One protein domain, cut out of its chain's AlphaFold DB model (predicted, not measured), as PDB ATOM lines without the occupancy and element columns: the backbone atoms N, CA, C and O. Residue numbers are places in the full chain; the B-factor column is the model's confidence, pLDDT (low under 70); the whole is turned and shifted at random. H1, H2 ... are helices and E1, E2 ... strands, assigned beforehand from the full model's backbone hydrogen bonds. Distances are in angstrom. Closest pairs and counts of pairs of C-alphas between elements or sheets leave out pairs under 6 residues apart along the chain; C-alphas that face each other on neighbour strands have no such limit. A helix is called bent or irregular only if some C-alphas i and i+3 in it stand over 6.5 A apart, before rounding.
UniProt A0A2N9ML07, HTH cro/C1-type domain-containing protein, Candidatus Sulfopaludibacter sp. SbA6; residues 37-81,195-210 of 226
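AT A GLANCE: This is residues 37 to 81 and 195 to 210 of the 226 residues of the protein "HTH cro/C1-type domain-containing protein" of Candidatus Sulfopaludibacter sp. SbA6 (UniProt A0A2N9ML07). A small sheet is built round one long, bent strand, E2, with E1 along one side of it and the short strands E3 and E4 on the other side, beside different parts of it. Two helices, H1 and H2, pack on each other about perpendicular at one end of the elongated shape, and the turn of the hairpin E2 and E3 makes the other end. The printed part has 61 residues with two named helices and four named strands, which follow along the chain as E1, E2, E3, H1, E4, H2, and its class is mixed, helices and strands. It is compact, with a radius of gyration of the C-alphas of 11.9 A and spans of 38 by 22 by 15 A.

IN THESE COORDINATES: E1, residues 37 to 44, begins at C-alpha 37 (-7.089, -26.034, -12.437), bends by 77 degrees at residue 40 and is 18.5 A long. E2, residues 53 to 62, bends by 92 degrees at residue 57 and is 19.5 A long. E3 is residues 68 to 70, H1 residues 75 to 81 and E4 residues 196 to 198. H2, residues 200 to 210, is 15.3 A long and ends at C-alpha 210 (16.419, -40.694, -27.659).

HOW THE PARTS SIT: E1, E2 and E3 form a meander, each strand the antiparallel neighbour of the one before; N 41 and O 58 are 3.0 A apart, N 61 and O 69 2.9 A. E4 is parallel to E2, with N 54 and O 196 at 2.9 A. H2 only grazes the sheet, with residues 200 to 201. H1 and H2 touch, the closest C-alphas being those of Leu 78 and Val 203 at 6.1 A, and their lines stand about perpendicular at 84 degrees. Every O i to N i+4 pair is within hydrogen-bond range in H1, and 6 of 7 in H2.

THE WHOLE: The C-alphas farthest apart are those of Cys 65 and Glu 209, at 38.6 A. Residues 82 to 194 are not printed, and C-alphas 81 and 195 are 13.4 A apart across the cut. Residues 202 to 210 have pLDDT under 70.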
ATOM      1  N   GLU A  37      -8.373 -26.585 -12.870       87.56
ATOM      2  CA  GLU A  37      -7.089 -26.034 -12.437       87.56
ATOM      3  C   GLU A  37      -6.055 -27.159 -12.330       87.56
ATOM      4  O   GLU A  37      -6.302 -28.194 -11.704       87.56
ATOM      5  N   GLY A  38      -4.899 -26.951 -12.951       89.38
ATOM      6  CA  GLY A  38      -3.733 -27.811 -12.841       89.38
ATOM      7  C   GLY A  38      -2.900 -27.433 -11.624       89.38
ATOM      8  O   GLY A  38      -2.600 -26.259 -11.409       89.38
ATOM      9  N   ARG A  39      -2.509 -28.431 -10.831       90.81
ATOM     10  CA  ARG A  39      -1.583 -28.274  -9.706       90.81
ATOM     11  C   ARG A  39      -0.486 -29.316  -9.790       90.81
ATOM     12  O   ARG A  39      -0.724 -30.459 -10.171       90.81
ATOM     13  N   HIS A  40       0.711 -28.899  -9.418       90.25
ATOM     14  CA  HIS A  40       1.846 -29.786  -9.262       90.25
ATOM     15  C   HIS A  40       1.669 -30.640  -8.003       90.25
ATOM     16  O   HIS A  40       1.501 -30.110  -6.904       90.25
ATOM     17  N   GLN A  41       1.635 -31.960  -8.169       91.19
ATOM     18  CA  GLN A  41       1.477 -32.910  -7.069       91.19
ATOM     19  C   GLN A  41       2.059 -34.280  -7.426       91.19
ATOM     20  O   GLN A  41       2.307 -34.593  -8.589       91.19
ATOM     21  N   ASN A  42       2.247 -35.127  -6.414       93.19
ATOM     22  CA  ASN A  42       2.598 -36.525  -6.647       93.19
ATOM     23  C   ASN A  42       1.383 -37.281  -7.201       93.19
ATOM     24  O   ASN A  42       0.267 -37.117  -6.705       93.19
ATOM     25  N   TYR A  43       1.606 -38.129  -8.201       92.69
ATOM     26  CA  TYR A  43       0.564 -38.886  -8.888       92.69
ATOM     27  C   TYR A  43       0.837 -40.386  -8.832       92.69
ATOM     28  O   TYR A  43       1.914 -40.840  -9.223       92.69
ATOM     29  N   SER A  44      -0.139 -41.160  -8.364       93.50
ATOM     30  CA  SER A  44      -0.080 -42.623  -8.376       93.50
ATOM     31  C   SER A  44      -0.372 -43.140  -9.784       93.50
ATOM     32  O   SER A  44      -1.508 -43.072 -10.244       93.50
ATOM     33  N   TYR A  45       0.645 -43.664 -10.466       93.94
ATOM     34  CA  TYR A  45       0.566 -44.060 -11.875       93.94
ATOM     35  C   TYR A  45       0.106 -45.511 -12.044       93.94
ATOM     36  O   TYR A  45       0.864 -46.406 -12.439       93.94
ATOM     37  N   THR A  46      -1.165 -45.739 -11.722       92.75
ATOM     38  CA  THR A  46      -1.809 -47.060 -11.790       92.75
ATOM     39  C   THR A  46      -2.028 -47.571 -13.213       92.75
ATOM     40  O   THR A  46      -2.140 -48.776 -13.428       92.75
ATOM     41  N   GLU A  47      -2.015 -46.683 -14.205       91.94
ATOM     42  CA  GLU A  47      -2.187 -46.994 -15.627       91.94
ATOM     43  C   GLU A  47      -1.035 -47.846 -16.175       91.94
ATOM     44  O   GLU A  47      -1.187 -48.523 -17.190       91.94
ATOM     45  N   SER A  48       0.099 -47.887 -15.467       91.12
ATOM     46  CA  SER A  48       1.180 -48.845 -15.728       91.12
ATOM     47  C   SER A  48       0.786 -50.307 -15.473       91.12
ATOM     48  O   SER A  48       1.472 -51.220 -15.938       91.12
ATOM     49  N   GLY A  49      -0.301 -50.546 -14.734       91.81
ATOM     50  CA  GLY A  49      -0.670 -51.850 -14.186       91.81
ATOM     51  C   GLY A  49       0.041 -52.194 -12.874       91.81
ATOM     52  O   GLY A  49      -0.094 -53.323 -12.403       91.81
ATOM     53  N   LEU A  50       0.788 -51.245 -12.300       94.81
ATOM     54  CA  LEU A  50       1.429 -51.327 -10.989       94.81
ATOM     55  C   LEU A  50       0.812 -50.289 -10.044       94.81
ATOM     56  O   LEU A  50       0.642 -49.129 -10.411       94.81
ATOM     57  N   ASP A  51       0.508 -50.686  -8.812       93.56
ATOM     58  CA  ASP A  51      -0.078 -49.816  -7.780       93.56
ATOM     59  C   ASP A  51       0.980 -49.102  -6.912       93.56
ATOM     60  O   ASP A  51       0.650 -48.256  -6.083       93.56
ATOM     61  N   ASN A  52       2.261 -49.423  -7.110       94.00
ATOM     62  CA  ASN A  52       3.400 -48.934  -6.335       94.00
ATOM     63  C   ASN A  52       4.289 -47.936  -7.101       94.00
ATOM     64  O   ASN A  52       5.410 -47.671  -6.661       94.00
ATOM     65  N   VAL A  53       3.821 -47.385  -8.226       95.38
ATOM     66  CA  VAL A  53       4.544 -46.366  -9.008       95.38
ATOM     67  C   VAL A  53       3.985 -44.979  -8.705       95.38
ATOM     68  O   VAL A  53       2.795 -44.725  -8.876       95.38
ATOM     69  N   VAL A  54       4.856 -44.064  -8.283       95.06
ATOM     70  CA  VAL A  54       4.510 -42.673  -7.969       95.06
ATOM     71  C   VAL A  54       5.357 -41.733  -8.820       95.06
ATOM     72  O   VAL A  54       6.587 -41.750  -8.739       95.06
ATOM     73  N   LEU A  55       4.698 -40.892  -9.613       93.62
ATOM     74  CA  LEU A  55       5.333 -39.801 -10.345       93.62
ATOM     75  C   LEU A  55       5.394 -38.576  -9.441       93.62
ATOM     76  O   LEU A  55       4.374 -38.155  -8.895       93.62
ATOM     77  N   LEU A  56       6.592 -38.039  -9.249       92.81
ATOM     78  CA  LEU A  56       6.816 -36.878  -8.400       92.81
ATOM     79  C   LEU A  56       6.512 -35.597  -9.174       92.81
ATOM     80  O   LEU A  56       6.854 -35.505 -10.346       92.81
ATOM     81  N   ASP A  57       5.902 -34.619  -8.510       90.00
ATOM     82  CA  ASP A  57       5.785 -33.248  -9.030       90.00
ATOM     83  C   ASP A  57       5.246 -33.137 -10.480       90.00
ATOM     84  O   ASP A  57       5.762 -32.398 -11.320       90.00
ATOM     85  N   VAL A  58       4.197 -33.904 -10.802       90.19
ATOM     86  CA  VAL A  58       3.516 -33.812 -12.104       90.19
ATOM     87  C   VAL A  58       2.375 -32.808 -12.058       90.19
ATOM     88  O   VAL A  58       1.688 -32.663 -11.046       90.19
ATOM     89  N   LEU A  59       2.113 -32.167 -13.195       90.44
ATOM     90  CA  LEU A  59       0.944 -31.313 -13.356       90.44
ATOM     91  C   LEU A  59      -0.322 -32.176 -13.466       90.44
ATOM     92  O   LEU A  59      -0.534 -32.857 -14.473       90.44
ATOM     93  N   VAL A  60      -1.166 -32.141 -12.434       91.56
ATOM     94  CA  VAL A  60      -2.433 -32.879 -12.357       91.56
ATOM     95  C   VAL A  60      -3.603 -31.911 -12.357       91.56
ATOM     96  O   VAL A  60      -3.629 -30.940 -11.606       91.56
ATOM     97  N   PHE A  61      -4.599 -32.206 -13.182       90.75
ATOM     98  CA  PHE A  61      -5.836 -31.445 -13.269       90.75
ATOM     99  C   PHE A  61      -6.958 -32.239 -12.617       90.75
ATOM    100  O   PHE A  61      -7.210 -33.380 -13.004       90.75
ATOM    101  N   ASN A  62      -7.634 -31.621 -11.651       89.38
ATOM    102  CA  ASN A  62      -8.757 -32.226 -10.943       89.38
ATOM    103  C   ASN A  62     -10.048 -31.507 -11.335       89.38
ATOM    104  O   ASN A  62     -10.170 -30.290 -11.171       89.38
ATOM    105  N   CYS A  63     -11.023 -32.250 -11.849       88.81
ATOM    106  CA  CYS A  63     -12.336 -31.716 -12.178       88.81
ATOM    107  C   CYS A  63     -13.331 -31.896 -11.043       88.81
ATOM    108  O   CYS A  63     -13.362 -32.933 -10.387       88.81
ATOM    109  N   LYS A  64     -14.292 -30.974 -10.940       89.06
ATOM    110  CA  LYS A  64     -15.471 -31.162 -10.079       89.06
ATOM    111  C   LYS A  64     -16.345 -32.361 -10.475       89.06
ATOM    112  O   LYS A  64     -17.100 -32.844  -9.645       89.06
ATOM    113  N   CYS A  65     -16.250 -32.844 -11.718       89.06
ATOM    114  CA  CYS A  65     -16.974 -34.036 -12.173       89.06
ATOM    115  C   CYS A  65     -16.287 -35.359 -11.792       89.06
ATOM    116  O   CYS A  65     -16.786 -36.410 -12.168       89.06
ATOM    117  N   GLY A  66     -15.147 -35.313 -11.091       86.31
ATOM    118  CA  GLY A  66     -14.380 -36.496 -10.690       86.31
ATOM    119  C   GLY A  66     -13.277 -36.910 -11.667       86.31
ATOM    120  O   GLY A  66     -12.449 -37.737 -11.306       86.31
ATOM    121  N   GLU A  67     -13.217 -36.312 -12.860       88.31
ATOM    122  CA  GLU A  67     -12.142 -36.578 -13.825       88.31
ATOM    123  C   GLU A  67     -10.798 -36.069 -13.288       88.31
ATOM    124  O   GLU A  67     -10.665 -34.892 -12.924       88.31
ATOM    125  N   ILE A  68      -9.796 -36.946 -13.288       88.94
ATOM    126  CA  ILE A  68      -8.410 -36.630 -12.949       88.94
ATOM    127  C   ILE A  68      -7.581 -36.888 -14.193       88.94
ATOM    128  O   ILE A  68      -7.655 -37.965 -14.772       88.94
ATOM    129  N   ALA A  69      -6.751 -35.927 -14.587       88.12
ATOM    130  CA  ALA A  69      -5.813 -36.179 -15.667       88.12
ATOM    131  C   ALA A  69      -4.458 -35.528 -15.399       88.12
ATOM    132  O   ALA A  69      -4.361 -34.326 -15.145       88.12
ATOM    133  N   ALA A  70      -3.410 -36.343 -15.480       89.50
ATOM    134  CA  ALA A  70      -2.025 -35.956 -15.255       89.50
ATOM    135  C   ALA A  70      -1.296 -35.712 -16.582       89.50
ATOM    136  O   ALA A  70      -1.500 -36.424 -17.567       89.50
ATOM    137  N   GLN A  71      -0.425 -34.705 -16.619       86.88
ATOM    138  CA  GLN A  71       0.453 -34.465 -17.756       86.88
ATOM    139  C   GLN A  71       1.746 -35.266 -17.584       86.88
ATOM    140  O   GLN A  71       2.651 -34.868 -16.852       86.88
ATOM    141  N   ILE A  72       1.830 -36.394 -18.288       86.44
ATOM    142  CA  ILE A  72       2.978 -37.300 -18.225       86.44
ATOM    143  C   ILE A  72       3.757 -37.202 -19.544       86.44
ATOM    144  O   ILE A  72       3.258 -37.638 -20.587       86.44
ATOM    145  N   PRO A  73       4.967 -36.614 -19.551       78.62
ATOM    146  CA  PRO A  73       5.781 -36.545 -20.758       78.62
ATOM    147  C   PRO A  73       6.375 -37.920 -21.096       78.62
ATOM    148  O   PRO A  73       6.806 -38.640 -20.202       78.62
ATOM    149  N   ALA A  74       6.439 -38.250 -22.393       83.00
ATOM    150  CA  ALA A  74       7.187 -39.385 -22.945       83.00
ATOM    151  C   ALA A  74       6.991 -40.717 -22.192       83.00
ATOM    152  O   ALA A  74       7.924 -41.329 -21.671       83.00
ATOM    153  N   VAL A  75       5.748 -41.196 -22.183       87.25
ATOM    154  CA  VAL A  75       5.332 -42.431 -21.492       87.25
ATOM    155  C   VAL A  75       6.151 -43.660 -21.911       87.25
ATOM    156  O   VAL A  75       6.433 -44.525 -21.087       87.25
ATOM    157  N   SER A  76       6.594 -43.736 -23.171       85.56
ATOM    158  CA  SER A  76       7.471 -44.818 -23.639       85.56
ATOM    159  C   SER A  76       8.776 -44.889 -22.838       85.56
ATOM    160  O   SER A  76       9.168 -45.968 -22.395       85.56
ATOM    161  N   VAL A  77       9.410 -43.740 -22.600       86.94
ATOM    162  CA  VAL A  77      10.625 -43.612 -21.785       86.94
ATOM    163  C   VAL A  77      10.313 -43.870 -20.313       86.94
ATOM    164  O   VAL A  77      11.070 -44.570 -19.644       86.94
ATOM    165  N   LEU A  78       9.169 -43.397 -19.811       91.44
ATOM    166  CA  LEU A  78       8.729 -43.695 -18.446       91.44
ATOM    167  C   LEU A  78       8.672 -45.209 -18.179       91.44
ATOM    168  O   LEU A  78       9.208 -45.679 -17.176       91.44
ATOM    169  N   HIS A  79       8.095 -45.992 -19.093       92.75
ATOM    170  CA  HIS A  79       8.041 -47.448 -18.943       92.75
ATOM    171  C   HIS A  79       9.423 -48.114 -18.947       92.75
ATOM    172  O   HIS A  79       9.617 -49.098 -18.227       92.75
ATOM    173  N   GLN A  80      10.386 -47.574 -19.704       91.06
ATOM    174  CA  GLN A  80      11.777 -48.040 -19.667       91.06
ATOM    175  C   GLN A  80      12.422 -47.778 -18.301       91.06
ATOM    176  O   GLN A  80      13.124 -48.648 -17.786       91.06
ATOM    177  N   ILE A  81      12.152 -46.619 -17.693       91.31
ATOM    178  CA  ILE A  81      12.641 -46.288 -16.347       91.31
ATOM    179  C   ILE A  81      12.034 -47.242 -15.315       91.31
ATOM    180  O   ILE A  81      12.779 -47.837 -14.543       91.31
ATOM    181  N   THR A 195       8.097 -49.009  -3.240       92.44
ATOM    182  CA  THR A 195       7.537 -47.897  -4.020       92.44
ATOM    183  C   THR A 195       8.570 -47.369  -5.012       92.44
ATOM    184  O   THR A 195       9.655 -46.944  -4.609       92.44
ATOM    185  N   ILE A 196       8.215 -47.338  -6.295       92.25
ATOM    186  CA  ILE A 196       9.033 -46.759  -7.360       92.25
ATOM    187  C   ILE A 196       8.646 -45.287  -7.489       92.25
ATOM    188  O   ILE A 196       7.533 -44.964  -7.899       92.25
ATOM    189  N   LYS A 197       9.558 -44.389  -7.116       92.69
ATOM    190  CA  LYS A 197       9.367 -42.940  -7.236       92.69
ATOM    191  C   LYS A 197      10.133 -42.433  -8.448       92.69
ATOM    192  O   LYS A 197      11.349 -42.594  -8.500       92.69
ATOM    193  N   ILE A 198       9.435 -41.826  -9.400       90.69
ATOM    194  CA  ILE A 198      10.037 -41.329 -10.641       90.69
ATOM    195  C   ILE A 198       9.788 -39.835 -10.739       90.69
ATOM    196  O   ILE A 198       8.645 -39.392 -10.696       90.69
ATOM    197  N   ASP A 199      10.858 -39.068 -10.909       87.31
ATOM    198  CA  ASP A 199      10.763 -37.664 -11.285       87.31
ATOM    199  C   ASP A 199      10.581 -37.564 -12.824       87.31
ATOM    200  O   ASP A 199      11.445 -38.001 -13.593       87.31
ATOM    201  N   PRO A 200       9.467 -37.017 -13.333       76.88
ATOM    202  CA  PRO A 200       9.253 -36.797 -14.762       76.88
ATOM    203  C   PRO A 200      10.286 -35.859 -15.400       76.88
ATOM    204  O   PRO A 200      10.506 -35.924 -16.612       76.88
ATOM    205  N   ALA A 201      10.962 -35.001 -14.630       72.25
ATOM    206  CA  ALA A 201      12.072 -34.203 -15.141       72.25
ATOM    207  C   ALA A 201      13.240 -35.091 -15.596       72.25
ATOM    208  O   ALA A 201      13.890 -34.786 -16.602       72.25
ATOM    209  N   THR A 202      13.467 -36.233 -14.935       68.44
ATOM    210  CA  THR A 202      14.417 -37.247 -15.418       68.44
ATOM    211  C   THR A 202      13.975 -37.860 -16.746       68.44
ATOM    212  O   THR A 202      14.823 -38.079 -17.608       68.44
ATOM    213  N   VAL A 203      12.670 -38.054 -16.970       68.31
ATOM    214  CA  VAL A 203      12.132 -38.578 -18.242       68.31
ATOM    215  C   VAL A 203      12.486 -37.645 -19.406       68.31
ATOM    216  O   VAL A 203      12.972 -38.116 -20.430       68.31
ATOM    217  N   LYS A 204      12.346 -36.320 -19.235       59.91
ATOM    218  CA  LYS A 204      12.699 -35.330 -20.274       59.91
ATOM    219  C   LYS A 204      14.172 -35.395 -20.690       59.91
ATOM    220  O   LYS A 204      14.461 -35.253 -21.874       59.91
ATOM    221  N   ARG A 205      15.090 -35.628 -19.742       56.69
ATOM    222  CA  ARG A 205      16.528 -35.780 -20.034       56.69
ATOM    223  C   ARG A 205      16.799 -37.023 -20.885       56.69
ATOM    224  O   ARG A 205      17.532 -36.928 -21.858       56.69
ATOM    225  N   PHE A 206      16.147 -38.144 -20.573       51.53
ATOM    226  CA  PHE A 206      16.254 -39.371 -21.370       51.53
ATOM    227  C   PHE A 206      15.601 -39.238 -22.758       51.53
ATOM    228  O   PHE A 206      16.158 -39.705 -23.743       51.53
ATOM    229  N   SER A 207      14.464 -38.545 -22.881       49.94
ATOM    230  CA  SER A 207      13.808 -38.321 -24.181       49.94
ATOM    231  C   SER A 207      14.587 -37.396 -25.118       49.94
ATOM    232  O   SER A 207      14.478 -37.541 -26.332       49.94
ATOM    233  N   GLN A 208      15.360 -36.448 -24.579       41.84
ATOM    234  CA  GLN A 208      16.235 -35.581 -25.378       41.84
ATOM    235  C   GLN A 208      17.440 -36.339 -25.958       41.84
ATOM    236  O   GLN A 208      17.927 -35.957 -27.017       41.84
ATOM    237  N   GLU A 209      17.879 -37.423 -25.310       42.16
ATOM    238  CA  GLU A 209      18.904 -38.331 -25.845       42.16
ATOM    239  C   GLU A 209      18.335 -39.291 -26.910       42.16
ATOM    240  O   GLU A 209      19.038 -39.614 -27.864       42.16
ATOM    241  N   ASP A 210      17.062 -39.691 -26.789       38.91
ATOM    242  CA  ASP A 210      16.419 -40.694 -27.659       38.91
ATOM    243  C   ASP A 210      15.505 -40.095 -28.765       38.91
ATOM    244  O   ASP A 210      14.885 -40.834 -29.527       38.91
TER     245      ASP A 210